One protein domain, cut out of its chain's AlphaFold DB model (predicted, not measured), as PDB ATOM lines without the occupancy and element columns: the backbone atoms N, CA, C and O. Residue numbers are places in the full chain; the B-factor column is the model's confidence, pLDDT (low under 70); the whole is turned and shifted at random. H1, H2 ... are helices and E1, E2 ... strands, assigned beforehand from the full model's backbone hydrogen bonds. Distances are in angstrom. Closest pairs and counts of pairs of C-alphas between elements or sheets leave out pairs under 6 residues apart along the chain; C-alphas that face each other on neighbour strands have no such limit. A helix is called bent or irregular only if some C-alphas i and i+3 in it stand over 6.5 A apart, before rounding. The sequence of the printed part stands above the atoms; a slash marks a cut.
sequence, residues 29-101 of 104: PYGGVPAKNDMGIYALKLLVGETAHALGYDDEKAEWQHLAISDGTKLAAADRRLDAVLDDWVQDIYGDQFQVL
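AT A GLANCE: This is residues 29 to 101 of the 104 residues of an uncharacterized protein of Halobellus sp. Atlit-38R (UniProt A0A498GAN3). A strongly twisted sheet of four strands, E1 to E4, curls round one long helix, H1, which covers one face of it. After the helix the last stretch folds back to the first strand, where residues 99 to 100 pair with residues 31 to 32 of E1. The printed part has 73 residues, with four named strands followed by one named helix; the sheet's order is E1 - E2 - E3 - E4, antiparallel throughout, and the class is mixed, helices and strands. The whole is compact, with a radius of gyration of the C-alphas of 12.3 A, yet elongated, spanning 38 by 22 by 22 A.

IN THESE COORDINATES: E1 covers residues 29 to 34, 13.4 A from first to last C-alpha, and begins at C-alpha 29 at (-42.607, 41.771, -6.009). E2, residues 39 to 48, is 24.7 A long and bends by 61 degrees at residue 42. E3, residues 51 to 58, measures 22.0 A. E4, residues 63 to 71, measures 24.3 A and ends at C-alpha 71 at (-29.061, 29.919, 0.014). H1 follows at once with residues 72 to 93, 26.0 A long, and ends at C-alpha 93 at (-50.790, 29.443, -13.571). H1 is irregular, with C-alphas 73 and 76 lying 9.1 A apart, and it has a kink of 56 degrees near residue 79.

HOW THE PARTS SIT: The four strands form a meander, each strand the antiparallel neighbour of the one before, with E1 and E4 as edge strands. E1 and E2 form a hairpin at 169 degrees between their directions, with N 30 and O 43 at 2.9 A. E2 and E3 form a hairpin at 154 degrees, with N 48 and O 51 at 2.8 A. E3 and E4 form a hairpin at 156 degrees, with N 52 and O 70 at 2.8 A. E1 and E4 are apart. H1 is on the sheet, in two layers, a helix on one face of a sheet. The closest C-alphas of E3 and H1 are those of Thr 51 and Gly 72, 4.5 A apart; those of E4 and H1 are Ser 70 and Ala 78, 5.4 A apart. Toward E1 the closest are those of Tyr 30 and Leu 86, at 7.7 A. In H1, 15 of 18 O i to N i+4 pairs are within hydrogen-bond range.

THE WHOLE: The two C-alphas farthest apart, those of Lys 36 and Thr 73, are 38.6 A apart, while the first and last printed C-alphas are 6.9 A apart. The printed part has no cut, and the links between the named elements are tight. The mean pLDDT of the printed part is 84.4; residues 36 to 37 are under 70.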
ATOM      1  N   PRO A  29     -41.590  42.273  -5.105       75.75
ATOM      2  CA  PRO A  29     -42.607  41.771  -6.009       75.75
ATOM      3  C   PRO A  29     -41.915  41.242  -7.262       75.75
ATOM      4  O   PRO A  29     -41.162  41.957  -7.928       75.75
ATOM      5  N   TYR A  30     -42.180  39.983  -7.583       81.38
ATOM      6  CA  TYR A  30     -41.696  39.387  -8.818       81.38
ATOM      7  C   TYR A  30     -42.576  39.805  -9.993       81.38
ATOM      8  O   TYR A  30     -42.085  40.193 -11.054       81.38
ATOM      9  N   GLY A  31     -43.889  39.797  -9.774       81.94
ATOM     10  CA  GLY A  31     -44.858  40.256 -10.747       81.94
ATOM     11  C   GLY A  31     -46.290  40.067 -10.283       81.94
ATOM     12  O   GLY A  31     -46.559  39.674  -9.140       81.94
ATOM     13  N   GLY A  32     -47.208  40.368 -11.186       84.12
ATOM     14  CA  GLY A  32     -48.621  40.382 -10.874       84.12
ATOM     15  C   GLY A  32     -49.518  40.376 -12.097       84.12
ATOM     16  O   GLY A  32     -49.041  40.390 -13.227       84.12
ATOM     17  N   VAL A  33     -50.825  40.397 -11.855       83.19
ATOM     18  CA  VAL A  33     -51.841  40.518 -12.905       83.19
ATOM     19  C   VAL A  33     -52.345  41.966 -12.939       83.19
ATOM     20  O   VAL A  33     -52.744  42.491 -11.887       83.19
ATOM     21  N   PRO A  34     -52.339  42.636 -14.110       79.00
ATOM     22  CA  PRO A  34     -52.880  43.983 -14.245       79.00
ATOM     23  C   PRO A  34     -54.364  44.046 -13.862       79.00
ATOM     24  O   PRO A  34     -55.189  43.280 -14.360       79.00
ATOM     25  N   ALA A  35     -54.722  45.009 -13.018       71.62
ATOM     26  CA  ALA A  35     -56.097  45.362 -12.694       71.62
ATOM     27  C   ALA A  35     -56.416  46.776 -13.201       71.62
ATOM     28  O   ALA A  35     -55.536  47.548 -13.572       71.62
ATOM     29  N   LYS A  36     -57.705  47.142 -13.206       60.62
ATOM     30  CA  LYS A  36     -58.216  48.373 -13.840       60.62
ATOM     31  C   LYS A  36     -57.469  49.659 -13.443       60.62
ATOM     32  O   LYS A  36     -57.370  50.553 -14.272       60.62
ATOM     33  N   ASN A  37     -56.969  49.742 -12.209       56.31
ATOM     34  CA  ASN A  37     -56.253  50.910 -11.690       56.31
ATOM     35  C   ASN A  37     -54.930  50.570 -10.977       56.31
ATOM     36  O   ASN A  37     -54.259  51.495 -10.540       56.31
ATOM     37  N   ASP A  38     -54.572  49.288 -10.831       70.19
ATOM     38  CA  ASP A  38     -53.458  48.827  -9.986       70.19
ATOM     39  C   ASP A  38     -52.867  47.507 -10.519       70.19
ATOM     40  O   ASP A  38     -53.391  46.913 -11.457       70.19
ATOM     41  N   MET A  39     -51.790  47.024  -9.896       71.81
ATOM     42  CA  MET A  39     -51.205  45.702 -10.138       71.81
ATOM     43  C   MET A  39     -51.437  44.806  -8.917       71.81
ATOM     44  O   MET A  39     -51.011  45.152  -7.814       71.81
ATOM     45  N   GLY A  40     -52.095  43.658  -9.091       76.75
ATOM     46  CA  GLY A  40     -52.200  42.662  -8.022       76.75
ATOM     47  C   GLY A  40     -50.938  41.813  -7.990       76.75
ATOM     48  O   GLY A  40     -50.667  41.139  -8.974       76.75
ATOM     49  N   ILE A  41     -50.149  41.846  -6.914       80.94
ATOM     50  CA  ILE A  41     -48.946  41.011  -6.794       80.94
ATOM     51  C   ILE A  41     -49.346  39.592  -6.394       80.94
ATOM     52  O   ILE A  41     -49.874  39.383  -5.300       80.94
ATOM     53  N   TYR A  42     -49.041  38.639  -7.275       84.38
ATOM     54  CA  TYR A  42     -49.324  37.208  -7.101       84.38
ATOM     55  C   TYR A  42     -48.054  36.366  -6.982       84.38
ATOM     56  O   TYR A  42     -48.129  35.171  -6.721       84.38
ATOM     57  N   ALA A  43     -46.878  36.966  -7.157       87.38
ATOM     58  CA  ALA A  43     -45.617  36.263  -7.000       87.38
ATOM     59  C   ALA A  43     -44.557  37.193  -6.409       87.38
ATOM     60  O   ALA A  43     -44.462  38.370  -6.781       87.38
ATOM     61  N   LEU A  44     -43.756  36.676  -5.480       86.75
ATOM     62  CA  LEU A  44     -42.783  37.476  -4.746       86.75
ATOM     63  C   LEU A  44     -41.563  36.670  -4.295       86.75
ATOM     64  O   LEU A  44     -41.600  35.440  -4.196       86.75
ATOM     65  N   LYS A  45     -40.479  37.389  -3.999       86.50
ATOM     66  CA  LYS A  45     -39.279  36.855  -3.353       86.50
ATOM     67  C   LYS A  45     -39.074  37.514  -1.997       86.50
ATOM     68  O   LYS A  45     -39.373  38.696  -1.822       86.50
ATOM     69  N   LEU A  46     -38.523  36.750  -1.064       82.75
ATOM     70  CA  LEU A  46     -38.216  37.208   0.291       82.75
ATOM     71  C   LEU A  46     -36.904  36.598   0.792       82.75
ATOM     72  O   LEU A  46     -36.560  35.475   0.424       82.75
ATOM     73  N   LEU A  47     -36.178  37.337   1.629       78.50
ATOM     74  CA  LEU A  47     -34.967  36.879   2.310       78.50
ATOM     75  C   LEU A  47     -35.227  36.859   3.820       78.50
ATOM     76  O   LEU A  47     -35.474  37.898   4.425       78.50
ATOM     77  N   VAL A  48     -35.167  35.676   4.433       78.12
ATOM     78  CA  VAL A  48     -35.358  35.481   5.877       78.12
ATOM     79  C   VAL A  48     -34.085  34.877   6.455       78.12
ATOM     80  O   VAL A  48     -33.742  33.720   6.198       78.12
ATOM     81  N   GLY A  49     -33.352  35.684   7.225       80.12
ATOM     82  CA  GLY A  49     -32.013  35.327   7.684       80.12
ATOM     83  C   GLY A  49     -31.090  35.057   6.494       80.12
ATOM     84  O   GLY A  49     -30.891  35.919   5.645       80.12
ATOM     85  N   GLU A  50     -30.557  33.839   6.417       83.44
ATOM     86  CA  GLU A  50     -29.682  33.388   5.328       83.44
ATOM     87  C   GLU A  50     -30.418  32.558   4.265       83.44
ATOM     88  O   GLU A  50     -29.782  31.942   3.413       83.44
ATOM     89  N   THR A  51     -31.756  32.518   4.286       83.69
ATOM     90  CA  THR A  51     -32.557  31.747   3.321       83.69
ATOM     91  C   THR A  51     -33.376  32.676   2.438       83.69
ATOM     92  O   THR A  51     -34.112  33.531   2.920       83.69
ATOM     93  N   ALA A  52     -33.253  32.511   1.125       86.81
ATOM     94  CA  ALA A  52     -34.076  33.199   0.142       86.81
ATOM     95  C   ALA A  52     -35.232  32.288  -0.287       86.81
ATOM     96  O   ALA A  52     -35.029  31.092  -0.502       86.81
ATOM     97  N   HIS A  53     -36.430  32.838  -0.451       88.19
ATOM     98  CA  HIS A  53     -37.629  32.075  -0.777       88.19
ATOM     99  C   HIS A  53     -38.405  32.713  -1.931       88.19
ATOM    100  O   HIS A  53     -38.421  33.936  -2.081       88.19
ATOM    101  N   ALA A  54     -39.072  31.870  -2.716       90.62
ATOM    102  CA  ALA A  54     -40.057  32.259  -3.718       90.62
ATOM    103  C   ALA A  54     -41.451  31.851  -3.238       90.62
ATOM    104  O   ALA A  54     -41.656  30.686  -2.872       90.62
ATOM    105  N   LEU A  55     -42.391  32.798  -3.260       90.38
ATOM    106  CA  LEU A  55     -43.803  32.547  -2.989       90.38
ATOM    107  C   LEU A  55     -44.657  32.871  -4.212       90.38
ATOM    108  O   LEU A  55     -44.405  33.853  -4.915       90.38
ATOM    109  N   GLY A  56     -45.705  32.076  -4.389       89.56
ATOM    110  CA  GLY A  56     -46.809  32.335  -5.304       89.56
ATOM    111  C   GLY A  56     -48.120  32.408  -4.532       89.56
ATOM    112  O   GLY A  56     -48.263  31.766  -3.494       89.56
ATOM    113  N   TYR A  57     -49.070  33.200  -5.004       87.00
ATOM    114  CA  TYR A  57     -50.426  33.220  -4.472       87.00
ATOM    115  C   TYR A  57     -51.280  32.176  -5.199       87.00
ATOM    116  O   TYR A  57     -51.293  32.130  -6.428       87.00
ATOM    117  N   ASP A  58     -51.939  31.311  -4.434       84.25
ATOM    118  CA  ASP A  58     -52.925  30.342  -4.908       84.25
ATOM    119  C   ASP A  58     -54.311  31.000  -4.873       84.25
ATOM    120  O   ASP A  58     -54.859  31.250  -3.795       84.25
ATOM    121  N   ASP A  59     -54.867  31.293  -6.049       80.19
ATOM    122  CA  ASP A  59     -56.188  31.912  -6.190       80.19
ATOM    123  C   ASP A  59     -57.334  30.992  -5.756       80.19
ATOM    124  O   ASP A  59     -58.352  31.476  -5.257       80.19
ATOM    125  N   GLU A  60     -57.179  29.674  -5.906       81.94
ATOM    126  CA  GLU A  60     -58.217  28.711  -5.528       81.94
ATOM    127  C   GLU A  60     -58.345  28.620  -4.008       81.94
ATOM    128  O   GLU A  60     -59.451  28.534  -3.466       81.94
ATOM    129  N   LYS A  61     -57.203  28.663  -3.313       81.81
ATOM    130  CA  LYS A  61     -57.133  28.563  -1.848       81.81
ATOM    131  C   LYS A  61     -57.056  29.915  -1.137       81.81
ATOM    132  O   LYS A  61     -57.154  29.965   0.089       81.81
ATOM    133  N   ALA A  62     -56.917  31.010  -1.884       82.31
ATOM    134  CA  ALA A  62     -56.742  32.369  -1.374       82.31
ATOM    135  C   ALA A  62     -55.579  32.513  -0.359       82.31
ATOM    136  O   ALA A  62     -55.662  33.256   0.637       82.31
ATOM    137  N   GLU A  63     -54.469  31.813  -0.613       82.44
ATOM    138  CA  GLU A  63     -53.312  31.734   0.288       82.44
ATOM    139  C   GLU A  63     -51.963  31.824  -0.438       82.44
ATOM    140  O   GLU A  63     -51.852  31.565  -1.631       82.44
ATOM    141  N   TRP A  64     -50.914  32.217   0.292       83.38
ATOM    142  CA  TRP A  64     -49.546  32.205  -0.227       83.38
ATOM    143  C   TRP A  64     -48.937  30.819  -0.046       83.38
ATOM    144  O   TRP A  64     -48.913  30.293   1.066       83.38
ATOM    145  N   GLN A  65     -48.380  30.268  -1.119       88.94
ATOM    146  CA  GLN A  65     -47.676  28.993  -1.118       88.94
ATOM    147  C   GLN A  65     -46.177  29.178  -1.363       88.94
ATOM    148  O   GLN A  65     -45.746  30.017  -2.157       88.94
ATOM    149  N   HIS A  66     -45.373  28.360  -0.681       90.94
ATOM    150  CA  HIS A  66     -43.937  28.270  -0.922       90.94
ATOM    151  C   HIS A  66     -43.657  27.474  -2.192       90.94
ATOM    152  O   HIS A  66     -44.009  26.301  -2.277       90.94
ATOM    153  N   LEU A  67     -42.955  28.096  -3.137       92.12
ATOM    154  CA  LEU A  67     -42.567  27.460  -4.396       92.12
ATOM    155  C   LEU A  67     -41.135  26.925  -4.336       92.12
ATOM    156  O   LEU A  67     -40.854  25.818  -4.785       92.12
ATOM    157  N   ALA A  68     -40.213  27.700  -3.756       93.31
ATOM    158  CA  ALA A  68     -38.820  27.288  -3.610       93.31
ATOM    159  C   ALA A  68     -38.087  28.013  -2.479       93.31
ATOM    160  O   ALA A  68     -38.499  29.081  -2.017       93.31
ATOM    161  N   ILE A  69     -36.954  27.424  -2.090       91.88
ATOM    162  CA  ILE A  69     -35.957  27.995  -1.181       91.88
ATOM    163  C   ILE A  69     -34.553  27.918  -1.798       91.88
ATOM    164  O   ILE A  69     -34.262  27.043  -2.625       91.88
ATOM    165  N   SER A  70     -33.679  28.839  -1.403       91.06
ATOM    166  CA  SER A  70     -32.281  28.918  -1.828       91.06
ATOM    167  C   SER A  70     -31.398  29.530  -0.736       91.06
ATOM    168  O   SER A  70     -31.881  30.223   0.153       91.06
ATOM    169  N   ASP A  71     -30.087  29.307  -0.839       85.56
ATOM    170  CA  ASP A  71     -29.061  29.919   0.014       85.56
ATOM    171  C   ASP A  71     -28.959  31.433  -0.244       85.56
ATOM    172  O   ASP A  71     -28.453  31.871  -1.280       85.56
ATOM    173  N   GLY A  72     -29.457  32.226   0.704       82.81
ATOM    174  CA  GLY A  72     -29.489  33.685   0.674       82.81
ATOM    175  C   GLY A  72     -28.138  34.351   0.934       82.81
ATOM    176  O   GLY A  72     -27.985  35.532   0.625       82.81
ATOM    177  N   THR A  73     -27.118  33.618   1.401       82.38
ATOM    178  CA  THR A  73     -25.749  34.162   1.522       82.38
ATOM    179  C   THR A  73     -25.118  34.439   0.150       82.38
ATOM    180  O   THR A  73     -24.205  35.258   0.020       82.38
ATOM    181  N   LYS A  74     -25.646  33.807  -0.909       86.25
ATOM    182  CA  LYS A  74     -25.243  33.991  -2.309       86.25
ATOM    183  C   LYS A  74     -26.361  34.647  -3.114       86.25
ATOM    184  O   LYS A  74     -26.889  34.049  -4.052       86.25
ATOM    185  N   LEU A  75     -26.685  35.898  -2.782       79.88
ATOM    186  CA  LEU A  75     -27.839  36.629  -3.326       79.88
ATOM    187  C   LEU A  75     -27.998  36.525  -4.851       79.88
ATOM    188  O   LEU A  75     -29.070  36.170  -5.317       79.88
ATOM    189  N   ALA A  76     -26.943  36.731  -5.644       82.50
ATOM    190  CA  ALA A  76     -27.043  36.656  -7.109       82.50
ATOM    191  C   ALA A  76     -27.308  35.235  -7.655       82.50
ATOM    192  O   ALA A  76     -27.828  35.061  -8.758       82.50
ATOM    193  N   ALA A  77     -26.899  34.191  -6.931       83.88
ATOM    194  CA  ALA A  77     -27.207  32.809  -7.298       83.88
ATOM    195  C   ALA A  77     -28.624  32.428  -6.850       83.88
ATOM    196  O   ALA A  77     -29.347  31.786  -7.612       83.88
ATOM    197  N   ALA A  78     -29.025  32.867  -5.654       86.56
ATOM    198  CA  ALA A  78     -30.381  32.702  -5.153       86.56
ATOM    199  C   ALA A  78     -31.403  33.399  -6.049       86.56
ATOM    200  O   ALA A  78     -32.363  32.770  -6.474       86.56
ATOM    201  N   ASP A  79     -31.158  34.657  -6.404       83.94
ATOM    202  CA  ASP A  79     -32.062  35.467  -7.212       83.94
ATOM    203  C   ASP A  79     -32.368  34.802  -8.559       83.94
ATOM    204  O   ASP A  79     -33.540  34.588  -8.867       83.94
ATOM    205  N   ARG A  80     -31.331  34.336  -9.273       86.88
ATOM    206  CA  ARG A  80     -31.467  33.588 -10.536       86.88
ATOM    207  C   ARG A  80     -32.225  32.272 -10.384       86.88
ATOM    208  O   ARG A  80     -33.009  31.912 -11.256       86.88
ATOM    209  N   ARG A  81     -31.983  31.530  -9.297       90.62
ATOM    210  CA  ARG A  81     -32.695  30.270  -9.029       90.62
ATOM    211  C   ARG A  81     -34.175  30.523  -8.764       90.62
ATOM    212  O   ARG A  81     -35.014  29.801  -9.288       90.62
ATOM    213  N   LEU A  82     -34.480  31.521  -7.939       90.94
ATOM    214  CA  LEU A  82     -35.852  31.884  -7.605       90.94
ATOM    215  C   LEU A  82     -36.578  32.495  -8.809       90.94
ATOM    216  O   LEU A  82     -37.756  32.219  -8.976       90.94
ATOM    217  N   ASP A  83     -35.884  33.265  -9.659       89.38
ATOM    218  CA  ASP A  83     -36.432  33.750 -10.935       89.38
ATOM    219  C   ASP A  83     -36.902  32.592 -11.803       89.38
ATOM    220  O   ASP A  83     -38.046  32.616 -12.222       89.38
ATOM    221  N   ALA A  84     -36.057  31.580 -12.016       91.62
ATOM    222  CA  ALA A  84     -36.396  30.449 -12.877       91.62
ATOM    223  C   ALA A  84     -37.638  29.693 -12.380       91.62
ATOM    224  O   ALA A  84     -38.529  29.392 -13.162       91.62
ATOM    225  N   VAL A  85     -37.731  29.443 -11.067       94.00
ATOM    226  CA  VAL A  85     -38.912  28.790 -10.474       94.00
ATOM    227  C   VAL A  85     -40.168  29.642 -10.655       94.00
ATOM    228  O   VAL A  85     -41.240  29.110 -10.928       94.00
ATOM    229  N   LEU A  86     -40.045  30.956 -10.474       91.56
ATOM    230  CA  LEU A  86     -41.168  31.870 -10.619       91.56
ATOM    231  C   LEU A  86     -41.572  32.040 -12.086       91.56
ATOM    232  O   LEU A  86     -42.766  32.034 -12.337       91.56
ATOM    233  N   ASP A  87     -40.628  32.132 -13.028       90.88
ATOM    234  CA  ASP A  87     -40.887  32.194 -14.475       90.88
ATOM    235  C   ASP A  87     -41.700  30.952 -14.904       90.88
ATOM    236  O   ASP A  87     -42.752  31.095 -15.529       90.88
ATOM    237  N   ASP A  88     -41.273  29.749 -14.497       92.94
ATOM    238  CA  ASP A  88     -41.973  28.495 -14.816       92.94
ATOM    239  C   ASP A  88     -43.381  28.450 -14.196       92.94
ATOM    240  O   ASP A  88     -44.359  28.119 -14.867       92.94
ATOM    241  N   TRP A  89     -43.504  28.810 -12.913       93.75
ATOM    242  CA  TRP A  89     -44.780  28.748 -12.199       93.75
ATOM    243  C   TRP A  89     -45.790  29.787 -12.698       93.75
ATOM    244  O   TRP A  89     -46.954  29.453 -12.912       93.75
ATOM    245  N   VAL A  90     -45.377  31.042 -12.914       90.12
ATOM    246  CA  VAL A  90     -46.312  32.078 -13.387       90.12
ATOM    247  C   VAL A  90     -46.788  31.789 -14.806       90.12
ATOM    248  O   VAL A  90     -47.940  32.081 -15.125       90.12
ATOM    249  N   GLN A  91     -45.937  31.178 -15.635       89.25
ATOM    250  CA  GLN A  91     -46.318  30.756 -16.976       89.25
ATOM    251  C   GLN A  91     -47.384  29.651 -16.944       89.25
ATOM    252  O   GLN A  91     -48.295  29.682 -17.771       89.25
ATOM    253  N   ASP A  92     -47.288  28.708 -16.004       91.50
ATOM    254  CA  ASP A  92     -48.261  27.619 -15.836       91.50
ATOM    255  C   ASP A  92     -49.608  28.120 -15.285       91.50
ATOM    256  O   ASP A  92     -50.667  27.769 -15.803       91.50
ATOM    257  N   ILE A  93     -49.575  28.993 -14.272       88.31
ATOM    258  CA  ILE A  93     -50.790  29.443 -13.571       88.31
ATOM    259  C   ILE A  93     -51.513  30.584 -14.292       88.31
ATOM    260  O   ILE A  93     -52.739  30.579 -14.393       88.31
ATOM    261  N   TYR A  94     -50.776  31.582 -14.777       85.94
ATOM    262  CA  TYR A  94     -51.353  32.834 -15.278       85.94
ATOM    263  C   TYR A  94     -51.109  33.050 -16.777       85.94
ATOM    264  O   TYR A  94     -51.841  33.812 -17.420       85.94
ATOM    265  N   GLY A  95     -50.084  32.401 -17.341       88.56
ATOM    266  CA  GLY A  95     -49.670  32.577 -18.731       88.56
ATOM    267  C   GLY A  95     -49.485  34.052 -19.096       88.56
ATOM    268  O   GLY A  95     -48.925  34.840 -18.333       88.56
ATOM    269  N   ASP A  96     -50.031  34.447 -20.246       86.81
ATOM    270  CA  ASP A  96     -49.886  35.802 -20.802       86.81
ATOM    271  C   ASP A  96     -50.572  36.907 -19.973       86.81
ATOM    272  O   ASP A  96     -50.408  38.094 -20.262       86.81
ATOM    273  N   GLN A  97     -51.363  36.554 -18.952       86.00
ATOM    274  CA  GLN A  97     -51.999  37.535 -18.064       86.00
ATOM    275  C   GLN A  97     -51.019  38.116 -17.040       86.00
ATOM    276  O   GLN A  97     -51.285  39.173 -16.460       86.00
ATOM    277  N   PHE A  98     -49.901  37.430 -16.796       86.62
ATOM    278  CA  PHE A  98     -48.933  37.830 -15.789       86.62
ATOM    279  C   PHE A  98     -47.917  38.821 -16.342       86.62
ATOM    280  O   PHE A  98     -47.246  38.582 -17.345       86.62
ATOM    281  N   GLN A  99     -47.736  39.924 -15.627       84.81
ATOM    282  CA  GLN A  99     -46.698  40.896 -15.903       84.81
ATOM    283  C   GLN A  99     -45.568  40.759 -14.884       84.81
ATOM    284  O   GLN A  99     -45.713  41.074 -13.699       84.81
ATOM    285  N   VAL A 100     -44.404  40.338 -15.375       82.62
ATOM    286  CA  VAL A 100     -43.165  40.339 -14.596       82.62
ATOM    287  C   VAL A 100     -42.712  41.783 -14.371       82.62
ATOM    288  O   VAL A 100     -42.651  42.591 -15.299       82.62
ATOM    289  N   LEU A 101     -42.389  42.112 -13.123       75.25
ATOM    290  CA  LEU A 101     -41.983  43.453 -12.698       75.25
ATOM    291  C   LEU A 101     -40.471  43.586 -12.463       75.25
ATOM    292  O   LEU A 101     -40.006  44.682 -12.145       75.25
TER     293      LEU A 101